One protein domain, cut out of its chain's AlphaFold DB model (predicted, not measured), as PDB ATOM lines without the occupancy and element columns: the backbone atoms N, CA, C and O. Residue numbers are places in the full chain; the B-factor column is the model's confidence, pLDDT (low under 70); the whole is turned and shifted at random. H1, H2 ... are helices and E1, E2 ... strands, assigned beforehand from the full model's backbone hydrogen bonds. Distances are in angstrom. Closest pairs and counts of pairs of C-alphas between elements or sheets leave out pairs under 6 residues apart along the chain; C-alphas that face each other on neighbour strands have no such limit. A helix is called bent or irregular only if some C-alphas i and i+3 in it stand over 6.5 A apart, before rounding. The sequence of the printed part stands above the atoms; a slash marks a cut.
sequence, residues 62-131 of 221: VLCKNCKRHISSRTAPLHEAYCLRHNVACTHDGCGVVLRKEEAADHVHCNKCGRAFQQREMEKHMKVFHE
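This is residues 62 to 131 of the 221 residues of an uncharacterized protein of Arundo donax (UniProt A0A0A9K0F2). The domain is a loose rod made of small units set one after another, with few contacts between them: a small folded-back loop with strand E1 and helix H1 at one end, the hairpin of E2 and E3 in the middle, and the hairpin of E4 and E5 with helix H2 at the other end. In the first unit residues 62 to 63 come back beside residues 70 to 71 of E1 as a short antiparallel pairing, and the two helices lie far from each other. The printed part has 70 residues, with two named helices and five named strands in the order E1, H1, E2, E3, E4, E5, H2; each of the two sheets has two antiparallel strands, and the class is mixed, helices and strands. The whole is loose, with a radius of gyration of the C-alphas of 15.2 A, and the C-alphas span 52 by 21 by 14 A.

The printed part begins at Val 62, with its C-alpha at (-6.511, -53.675, 17.694). E1 is residues 70 to 72, 7.0 A from first to last C-alpha, and begins at C-alpha 70, (-1.058, -53.656, 17.694). H1 is residues 76 to 86, 15.2 A long. E2, residues 87 to 89, follows with no residue between and is 6.9 A long. E3 is residues 98 to 100 and 7.1 A long, and E4 is residues 107 to 109 and also 7.1 A long. E5, residues 116 to 118, is 7.2 A long. H2 is residues 119 to 129, 15.6 A long, and ends at C-alpha 129, (26.727, -33.642, 28.901). H2 is irregular, but only just: C-alphas 120 and 123 are 6.7 A apart.

E1 pairs with no named strand. The closest C-alphas of E1 and H1 are those of Ile 71 and His 79, 7.8 A apart. E2 and E3 are a hairpin, antiparallel at 147 degrees between their directions. Their C-alphas 89 and 98 face each other at 4.2 A, N 88 is 2.8 A from O 99, and N 99 is 2.9 A from O 88, both within hydrogen-bond range. The closest C-alphas of H1 and E3 are those of His 86 and Arg 100, 5.6 A apart. E3 and E4 are apart, but only just, with 8.2 A between their closest C-alphas. E4 and E5 are the second hairpin, antiparallel at 136 degrees. C-alphas 109 and 116 face each other at 4.3 A, N 108 is 2.9 A from O 117, and N 117 is 2.8 A from O 108, both within hydrogen-bond range. E4 and H2 have 3 pairs of C-alphas within 8 A, the closest those of Val 108 and Gln 119 at 5.9 A. H1 and H2 are apart, and H1 is apart from E4 and E5. Of the O i to N i+4 pairs, 6 of 7 in H1 and 5 of 7 in H2 are within hydrogen-bond range.

The two C-alphas farthest apart are those of Arg 74 and Glu 131, 51.6 A, and the first and last printed C-alphas, of Val 62 and Glu 131, are 45.4 A apart. The centres of E3 and E2 lie nearest to the mean of the C-alphas, at 4.6 A and 6.0 A, and those of E1 and H2 farthest, at 19.0 A and 18.7 A. The printed part has no cut, and no link is long: E1 to H1, H1 to E2 and E5 to H2 are tight, while E2 to E3, E3 to E4 and E4 to E5 are short. The mean pLDDT of the printed part is 88.3, and no printed residue is under 70.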
ATOM      1  N   VAL A  62      -6.091 -54.741  16.774       89.88
ATOM      2  CA  VAL A  62      -6.511 -53.675  17.694       89.88
ATOM      3  C   VAL A  62      -5.322 -53.127  18.484       89.88
ATOM      4  O   VAL A  62      -4.343 -53.826  18.746       89.88
ATOM      5  N   LEU A  63      -5.393 -51.853  18.871       90.44
ATOM      6  CA  LEU A  63      -4.350 -51.184  19.645       90.44
ATOM      7  C   LEU A  63      -4.552 -51.422  21.147       90.44
ATOM      8  O   LEU A  63      -5.592 -51.062  21.699       90.44
ATOM      9  N   CYS A  64      -3.537 -51.949  21.833       87.75
ATOM     10  CA  CYS A  64      -3.555 -52.072  23.290       87.75
ATOM     11  C   CYS A  64      -3.717 -50.709  23.962       87.75
ATOM     12  O   CYS A  64      -2.930 -49.791  23.704       87.75
ATOM     13  N   LYS A  65      -4.645 -50.588  24.915       85.06
ATOM     14  CA  LYS A  65      -4.833 -49.329  25.655       85.06
ATOM     15  C   LYS A  65      -3.614 -48.935  26.494       85.06
ATOM     16  O   LYS A  65      -3.351 -47.737  26.616       85.06
ATOM     17  N   ASN A  66      -2.877 -49.918  27.021       85.50
ATOM     18  CA  ASN A  66      -1.702 -49.719  27.875       85.50
ATOM     19  C   ASN A  66      -0.412 -49.569  27.053       85.50
ATOM     20  O   ASN A  66       0.167 -48.489  27.032       85.50
ATOM     21  N   CYS A  67       0.013 -50.614  26.332       84.69
ATOM     22  CA  CYS A  67       1.320 -50.602  25.670       84.69
ATOM     23  C   CYS A  67       1.339 -49.970  24.272       84.69
ATOM     24  O   CYS A  67       2.394 -49.915  23.644       84.69
ATOM     25  N   LYS A  68       0.174 -49.558  23.750       84.75
ATOM     26  CA  LYS A  68       0.002 -48.998  22.399       84.75
ATOM     27  C   LYS A  68       0.570 -49.878  21.270       84.75
ATOM     28  O   LYS A  68       0.876 -49.390  20.188       84.75
ATOM     29  N   ARG A  69       0.713 -51.188  21.498       83.69
ATOM     30  CA  ARG A  69       1.099 -52.169  20.473       83.69
ATOM     31  C   ARG A  69      -0.151 -52.665  19.744       83.69
ATOM     32  O   ARG A  69      -1.188 -52.850  20.380       83.69
ATOM     33  N   HIS A  70      -0.035 -52.923  18.443       87.50
ATOM     34  CA  HIS A  70      -1.058 -53.656  17.694       87.50
ATOM     35  C   HIS A  70      -1.035 -55.134  18.089       87.50
ATOM     36  O   HIS A  70       0.030 -55.755  18.127       87.50
ATOM     37  N   ILE A  71      -2.206 -55.681  18.396       89.38
ATOM     38  CA  ILE A  71      -2.425 -57.068  18.810       89.38
ATOM     39  C   ILE A  71      -3.604 -57.601  18.001       89.38
ATOM     40  O   ILE A  71      -4.499 -56.838  17.654       89.38
ATOM     41  N   SER A  72      -3.634 -58.898  17.712       90.62
ATOM     42  CA  SER A  72      -4.831 -59.508  17.129       90.62
ATOM     43  C   SER A  72      -6.023 -59.333  18.073       90.62
ATOM     44  O   SER A  72      -5.926 -59.598  19.274       90.62
ATOM     45  N   SER A  73      -7.163 -58.919  17.533       88.12
ATOM     46  CA  SER A  73      -8.421 -58.733  18.262       88.12
ATOM     47  C   SER A  73      -8.813 -59.960  19.091       88.12
ATOM     48  O   SER A  73      -9.230 -59.839  20.243       88.12
ATOM     49  N   ARG A  74      -8.540 -61.168  18.575       88.31
ATOM     50  CA  ARG A  74      -8.820 -62.444  19.259       88.31
ATOM     51  C   ARG A  74      -8.046 -62.617  20.565       88.31
ATOM     52  O   ARG A  74      -8.542 -63.243  21.496       88.31
ATOM     53  N   THR A  75      -6.821 -62.095  20.636       89.31
ATOM     54  CA  THR A  75      -5.936 -62.239  21.803       89.31
ATOM     55  C   THR A  75      -5.845 -60.968  22.641       89.31
ATOM     56  O   THR A  75      -5.232 -60.989  23.712       89.31
ATOM     57  N   ALA A  76      -6.495 -59.881  22.213       88.75
ATOM     58  CA  ALA A  76      -6.477 -58.594  22.894       88.75
ATOM     59  C   ALA A  76      -6.890 -58.668  24.377       88.75
ATOM     60  O   ALA A  76      -6.145 -58.128  25.193       88.75
ATOM     61  N   PRO A  77      -7.953 -59.392  24.791       90.62
ATOM     62  CA  PRO A  77      -8.336 -59.456  26.205       90.62
ATOM     63  C   PRO A  77      -7.254 -60.099  27.085       90.62
ATOM     64  O   PRO A  77      -6.944 -59.612  28.174       90.62
ATOM     65  N   LEU A  78      -6.636 -61.181  26.594       90.94
ATOM     66  CA  LEU A  78      -5.564 -61.887  27.299       90.94
ATOM     67  C   LEU A  78      -4.298 -61.031  27.371       90.94
ATOM     68  O   LEU A  78      -3.683 -60.921  28.435       90.94
ATOM     69  N   HIS A  79      -3.934 -60.390  26.257       90.62
ATOM     70  CA  HIS A  79      -2.795 -59.485  26.220       90.62
ATOM     71  C   HIS A  79      -3.003 -58.292  27.152       90.62
ATOM     72  O   HIS A  79      -2.105 -57.982  27.927       90.62
ATOM     73  N   GLU A  80      -4.154 -57.616  27.107       90.69
ATOM     74  CA  GLU A  80      -4.423 -56.440  27.939       90.69
ATOM     75  C   GLU A  80      -4.346 -56.788  29.426       90.69
ATOM     76  O   GLU A  80      -3.664 -56.094  30.183       90.69
ATOM     77  N   ALA A  81      -4.949 -57.907  29.839       90.06
ATOM     78  CA  ALA A  81      -4.892 -58.363  31.222       90.06
ATOM     79  C   ALA A  81      -3.457 -58.674  31.680       90.06
ATOM     80  O   ALA A  81      -3.101 -58.394  32.826       90.06
ATOM     81  N   TYR A  82      -2.627 -59.269  30.820       90.81
ATOM     82  CA  TYR A  82      -1.216 -59.517  31.131       90.81
ATOM     83  C   TYR A  82      -0.410 -58.208  31.161       90.81
ATOM     84  O   TYR A  82       0.323 -57.935  32.113       90.81
ATOM     85  N   CYS A  83      -0.597 -57.356  30.157       90.12
ATOM     86  CA  CYS A  83       0.110 -56.095  29.996       90.12
ATOM     87  C   CYS A  83      -0.154 -55.137  31.162       90.12
ATOM     88  O   CYS A  83       0.791 -54.577  31.704       90.12
ATOM     89  N   LEU A  84      -1.406 -54.983  31.602       88.94
ATOM     90  CA  LEU A  84      -1.761 -54.134  32.748       88.94
ATOM     91  C   LEU A  84      -1.156 -54.635  34.070       88.94
ATOM     92  O   LEU A  84      -0.846 -53.853  34.976       88.94
ATOM     93  N   ARG A  85      -0.979 -55.955  34.195       90.62
ATOM     94  CA  ARG A  85      -0.404 -56.569  35.393       90.62
ATOM     95  C   ARG A  85       1.105 -56.387  35.464       90.62
ATOM     96  O   ARG A  85       1.594 -56.010  36.528       90.62
ATOM     97  N   HIS A  86       1.812 -56.587  34.356       89.25
ATOM     98  CA  HIS A  86       3.276 -56.654  34.351       89.25
ATOM     99  C   HIS A  86       3.972 -55.398  33.833       89.25
ATOM    100  O   HIS A  86       5.117 -55.158  34.209       89.25
ATOM    101  N   ASN A  87       3.296 -54.581  33.025       89.75
ATOM    102  CA  ASN A  87       3.907 -53.441  32.357       89.75
ATOM    103  C   ASN A  87       3.317 -52.111  32.828       89.75
ATOM    104  O   ASN A  87       2.174 -52.020  33.286       89.75
ATOM    105  N   VAL A  88       4.118 -51.065  32.690       90.44
ATOM    106  CA  VAL A  88       3.760 -49.680  32.965       90.44
ATOM    107  C   VAL A  88       4.314 -48.799  31.851       90.44
ATOM    108  O   VAL A  88       5.464 -48.946  31.437       90.44
ATOM    109  N   ALA A  89       3.475 -47.906  31.334       89.19
ATOM    110  CA  ALA A  89       3.911 -46.865  30.417       89.19
ATOM    111  C   ALA A  89       4.542 -45.726  31.220       89.19
ATOM    112  O   ALA A  89       3.996 -45.305  32.242       89.19
ATOM    113  N   CYS A  90       5.686 -45.233  30.762       89.88
ATOM    114  CA  CYS A  90       6.325 -44.080  31.360       89.88
ATOM    115  C   CYS A  90       5.410 -42.852  31.249       89.88
ATOM    116  O   CYS A  90       4.877 -42.557  30.180       89.88
ATOM    117  N   THR A  91       5.249 -42.137  32.361       86.81
ATOM    118  CA  THR A  91       4.396 -40.949  32.474       86.81
ATOM    119  C   THR A  91       5.087 -39.658  32.047       86.81
ATOM    120  O   THR A  91       4.439 -38.617  32.005       86.81
ATOM    121  N   HIS A  92       6.389 -39.702  31.751       85.56
ATOM    122  CA  HIS A  92       7.124 -38.531  31.292       85.56
ATOM    123  C   HIS A  92       6.625 -38.102  29.910       85.56
ATOM    124  O   HIS A  92       6.487 -38.933  29.003       85.56
ATOM    125  N   ASP A  93       6.394 -36.798  29.756       85.69
ATOM    126  CA  ASP A  93       5.934 -36.212  28.502       85.69
ATOM    127  C   ASP A  93       6.898 -36.558  27.357       85.69
ATOM    128  O   ASP A  93       8.122 -36.545  27.522       85.69
ATOM    129  N   GLY A  94       6.343 -36.985  26.224       80.19
ATOM    130  CA  GLY A  94       7.119 -37.392  25.052       80.19
ATOM    131  C   GLY A  94       7.912 -38.706  25.170       80.19
ATOM    132  O   GLY A  94       8.520 -39.109  24.182       80.19
ATOM    133  N   CYS A  95       7.909 -39.411  26.313       85.50
ATOM    134  CA  CYS A  95       8.638 -40.681  26.443       85.50
ATOM    135  C   CYS A  95       7.867 -41.855  25.824       85.50
ATOM    136  O   CYS A  95       8.357 -42.525  24.917       85.50
ATOM    137  N   GLY A  96       6.663 -42.141  26.336       81.75
ATOM    138  CA  GLY A  96       5.784 -43.201  25.824       81.75
ATOM    139  C   GLY A  96       6.336 -44.636  25.896       81.75
ATOM    140  O   GLY A  96       5.691 -45.561  25.400       81.75
ATOM    141  N   VAL A  97       7.510 -44.854  26.502       85.25
ATOM    142  CA  VAL A  97       8.133 -46.180  26.619       85.25
ATOM    143  C   VAL A  97       7.356 -47.035  27.616       85.25
ATOM    144  O   VAL A  97       6.990 -46.578  28.696       85.25
ATOM    145  N   VAL A  98       7.128 -48.297  27.262       87.69
ATOM    146  CA  VAL A  98       6.434 -49.271  28.106       87.69
ATOM    147  C   VAL A  98       7.461 -50.242  28.664       87.69
ATOM    148  O   VAL A  98       8.152 -50.920  27.905       87.69
ATOM    149  N   LEU A  99       7.557 -50.297  29.986       88.12
ATOM    150  CA  LEU A  99       8.549 -51.073  30.728       88.12
ATOM    151  C   LEU A  99       7.846 -52.098  31.606       88.12
ATOM    152  O   LEU A  99       6.681 -51.923  31.968       88.12
ATOM    153  N   ARG A 100       8.559 -53.150  32.003       88.62
ATOM    154  CA  ARG A 100       8.091 -54.008  33.092       88.62
ATOM    155  C   ARG A 100       8.107 -53.217  34.393       88.62
ATOM    156  O   ARG A 100       8.996 -52.400  34.605       88.62
ATOM    157  N   LYS A 101       7.152 -53.473  35.286       89.00
ATOM    158  CA  LYS A 101       7.055 -52.766  36.577       89.00
ATOM    159  C   LYS A 101       8.333 -52.869  37.412       89.00
ATOM    160  O   LYS A 101       8.686 -51.908  38.080       89.00
ATOM    161  N   GLU A 102       9.028 -54.003  37.341       88.12
ATOM    162  CA  GLU A 102      10.313 -54.218  38.020       88.12
ATOM    163  C   GLU A 102      11.450 -53.349  37.443       88.12
ATOM    164  O   GLU A 102      12.294 -52.865  38.188       88.12
ATOM    165  N   GLU A 103      11.440 -53.091  36.131       87.50
ATOM    166  CA  GLU A 103      12.467 -52.307  35.430       87.50
ATOM    167  C   GLU A 103      12.130 -50.812  35.377       87.50
ATOM    168  O   GLU A 103      13.000 -49.981  35.128       87.50
ATOM    169  N   ALA A 104      10.872 -50.449  35.632       87.06
ATOM    170  CA  ALA A 104      10.398 -49.071  35.568       87.06
ATOM    171  C   ALA A 104      11.134 -48.138  36.540       87.06
ATOM    172  O   ALA A 104      11.284 -46.959  36.241       87.06
ATOM    173  N   ALA A 105      11.630 -48.664  37.665       86.88
ATOM    174  CA  ALA A 105      12.434 -47.902  38.620       86.88
ATOM    175  C   ALA A 105      13.849 -47.573  38.103       86.88
ATOM    176  O   ALA A 105      14.430 -46.579  38.527       86.88
ATOM    177  N   ASP A 106      14.406 -48.380  37.190       89.19
ATOM    178  CA  ASP A 106      15.703 -48.099  36.559       89.19
ATOM    179  C   ASP A 106      15.549 -47.102  35.400       89.19
ATOM    180  O   ASP A 106      16.538 -46.529  34.972       89.19
ATOM    181  N   HIS A 107      14.336 -46.852  34.896       90.75
ATOM    182  CA  HIS A 107      14.080 -45.902  33.810       90.75
ATOM    183  C   HIS A 107      13.837 -44.486  34.337       90.75
ATOM    184  O   HIS A 107      12.770 -44.171  34.863       90.75
ATOM    185  N   VAL A 108      14.809 -43.601  34.134       91.44
ATOM    186  CA  VAL A 108      14.776 -42.219  34.628       91.44
ATOM    187  C   VAL A 108      15.069 -41.203  33.535       91.44
ATOM    188  O   VAL A 108      15.721 -41.506  32.541       91.44
ATOM    189  N   HIS A 109      14.591 -39.975  33.720       91.88
ATOM    190  CA  HIS A 109      14.754 -38.889  32.752       91.88
ATOM    191  C   HIS A 109      15.698 -37.836  33.302       91.88
ATOM    192  O   HIS A 109      15.741 -37.579  34.504       91.88
ATOM    193  N   CYS A 110      16.476 -37.228  32.414       91.81
ATOM    194  CA  CYS A 110      17.313 -36.104  32.781       91.81
ATOM    195  C   CYS A 110      16.451 -34.849  32.964       91.81
ATOM    196  O   CYS A 110      15.765 -34.433  32.037       91.81
ATOM    197  N   ASN A 111      16.565 -34.187  34.115       88.62
ATOM    198  CA  ASN A 111      15.819 -32.957  34.410       88.62
ATOM    199  C   ASN A 111      16.208 -31.761  33.519       88.62
ATOM    200  O   ASN A 111      15.474 -30.781  33.477       88.62
ATOM    201  N   LYS A 112      17.365 -31.814  32.841       87.75
ATOM    202  CA  LYS A 112      17.856 -30.728  31.978       87.75
ATOM    203  C   LYS A 112      17.482 -30.908  30.507       87.75
ATOM    204  O   LYS A 112      17.092 -29.943  29.866       87.75
ATOM    205  N   CYS A 113      17.602 -32.125  29.969       88.38
ATOM    206  CA  CYS A 113      17.355 -32.393  28.545       88.38
ATOM    207  C   CYS A 113      16.169 -33.332  28.265       88.38
ATOM    208  O   CYS A 113      15.912 -33.647  27.106       88.38
ATOM    209  N   GLY A 114      15.485 -33.847  29.290       86.94
ATOM    210  CA  GLY A 114      14.315 -34.727  29.153       86.94
ATOM    211  C   GLY A 114      14.604 -36.124  28.586       86.94
ATOM    212  O   GLY A 114      13.697 -36.946  28.484       86.94
ATOM    213  N   ARG A 115      15.856 -36.431  28.220       87.56
ATOM    214  CA  ARG A 115      16.239 -37.735  27.662       87.56
ATOM    215  C   ARG A 115      16.171 -38.834  28.723       87.56
ATOM    216  O   ARG A 115      16.576 -38.625  29.868       87.56
ATOM    217  N   ALA A 116      15.688 -40.004  28.314       87.81
ATOM    218  CA  ALA A 116      15.555 -41.176  29.171       87.81
ATOM    219  C   ALA A 116      16.839 -42.017  29.213       87.81
ATOM    220  O   ALA A 116      17.477 -42.258  28.185       87.81
ATOM    221  N   PHE A 117      17.188 -42.502  30.400       88.69
ATOM    222  CA  PHE A 117      18.360 -43.323  30.674       88.69
ATOM    223  C   PHE A 117      18.064 -44.354  31.761       88.69
ATOM    224  O   PHE A 117      17.081 -44.262  32.492       88.69
ATOM    225  N   GLN A 118      18.971 -45.315  31.895       88.44
ATOM    226  CA  GLN A 118      19.005 -46.187  33.062       88.44
ATOM    227  C   GLN A 118      19.585 -45.434  34.267       88.44
ATOM    228  O   GLN A 118      20.518 -44.644  34.095       88.44
ATOM    229  N   GLN A 119      19.105 -45.706  35.481       88.25
ATOM    230  CA  GLN A 119      19.495 -45.007  36.711       88.25
ATOM    231  C   GLN A 119      21.017 -44.983  36.890       88.25
ATOM    232  O   GLN A 119      21.603 -43.937  37.164       88.25
ATOM    233  N   ARG A 120      21.680 -46.116  36.634       86.44
ATOM    234  CA  ARG A 120      23.150 -46.251  36.691       86.44
ATOM    235  C   ARG A 120      23.918 -45.418  35.655       86.44
ATOM    236  O   ARG A 120      25.096 -45.126  35.849       86.44
ATOM    237  N   GLU A 121      23.287 -45.067  34.537       87.38
ATOM    238  CA  GLU A 121      23.900 -44.265  33.471       87.38
ATOM    239  C   GLU A 121      23.633 -42.763  33.654       87.38
ATOM    240  O   GLU A 121      24.321 -41.948  33.038       87.38
ATOM    241  N   MET A 122      22.690 -42.381  34.525       89.19
ATOM    242  CA  MET A 122      22.327 -40.982  34.767       89.19
ATOM    243  C   MET A 122      23.514 -40.159  35.280       89.19
ATOM    244  O   MET A 122      23.755 -39.054  34.797       89.19
ATOM    245  N   GLU A 123      24.321 -40.713  36.189       88.69
ATOM    246  CA  GLU A 123      25.533 -40.042  36.682       88.69
ATOM    247  C   GLU A 123      26.533 -39.749  35.554       88.69
ATOM    248  O   GLU A 123      27.136 -38.675  35.501       88.69
ATOM    249  N   LYS A 124      26.697 -40.693  34.619       88.00
ATOM    250  CA  LYS A 124      27.583 -40.520  33.462       88.00
ATOM    251  C   LYS A 124      27.045 -39.456  32.524       88.00
ATOM    252  O   LYS A 124      27.807 -38.619  32.054       88.00
ATOM    253  N   HIS A 125      25.741 -39.485  32.265       89.44
ATOM    254  CA  HIS A 125      25.081 -38.499  31.426       89.44
ATOM    255  C   HIS A 125      25.248 -37.083  31.991       89.44
ATOM    256  O   HIS A 125      25.719 -36.204  31.273       89.44
ATOM    257  N   MET A 126      24.963 -36.886  33.282       89.44
ATOM    258  CA  MET A 126      25.126 -35.589  33.946       89.44
ATOM    259  C   MET A 126      26.565 -35.087  33.854       89.44
ATOM    260  O   MET A 126      26.790 -33.938  33.487       89.44
ATOM    261  N   LYS A 127      27.544 -35.959  34.103       88.06
ATOM    262  CA  LYS A 127      28.954 -35.574  34.049       88.06
ATOM    263  C   LYS A 127      29.465 -35.285  32.635       88.06
ATOM    264  O   LYS A 127      30.296 -34.415  32.452       88.06
ATOM    265  N   VAL A 128      29.016 -36.019  31.621       87.19
ATOM    266  CA  VAL A 128      29.550 -35.853  30.256       87.19
ATOM    267  C   VAL A 128      28.846 -34.731  29.495       87.19
ATOM    268  O   VAL A 128      29.486 -34.040  28.707       87.19
ATOM    269  N   PHE A 129      27.537 -34.566  29.696       88.44
ATOM    270  CA  PHE A 129      26.727 -33.642  28.901       88.44
ATOM    271  C   PHE A 129      26.428 -32.326  29.619       88.44
ATOM    272  O   PHE A 129      26.359 -31.294  28.958       88.44
ATOM    273  N   HIS A 130      26.304 -32.351  30.948       91.81
ATOM    274  CA  HIS A 130      25.853 -31.211  31.752       91.81
ATOM    275  C   HIS A 130      26.916 -30.669  32.722       91.81
ATOM    276  O   HIS A 130      26.642 -29.743  33.486       91.81
ATOM    277  N   GLU A 131      28.132 -31.226  32.713       90.38
ATOM    278  CA  GLU A 131      29.273 -30.626  33.406       90.38
ATOM    279  C   GLU A 131      29.731 -29.388  32.613       90.38
ATOM    280  O   GLU A 131      29.982 -29.503  31.408       90.38
TER     281      GLU A 131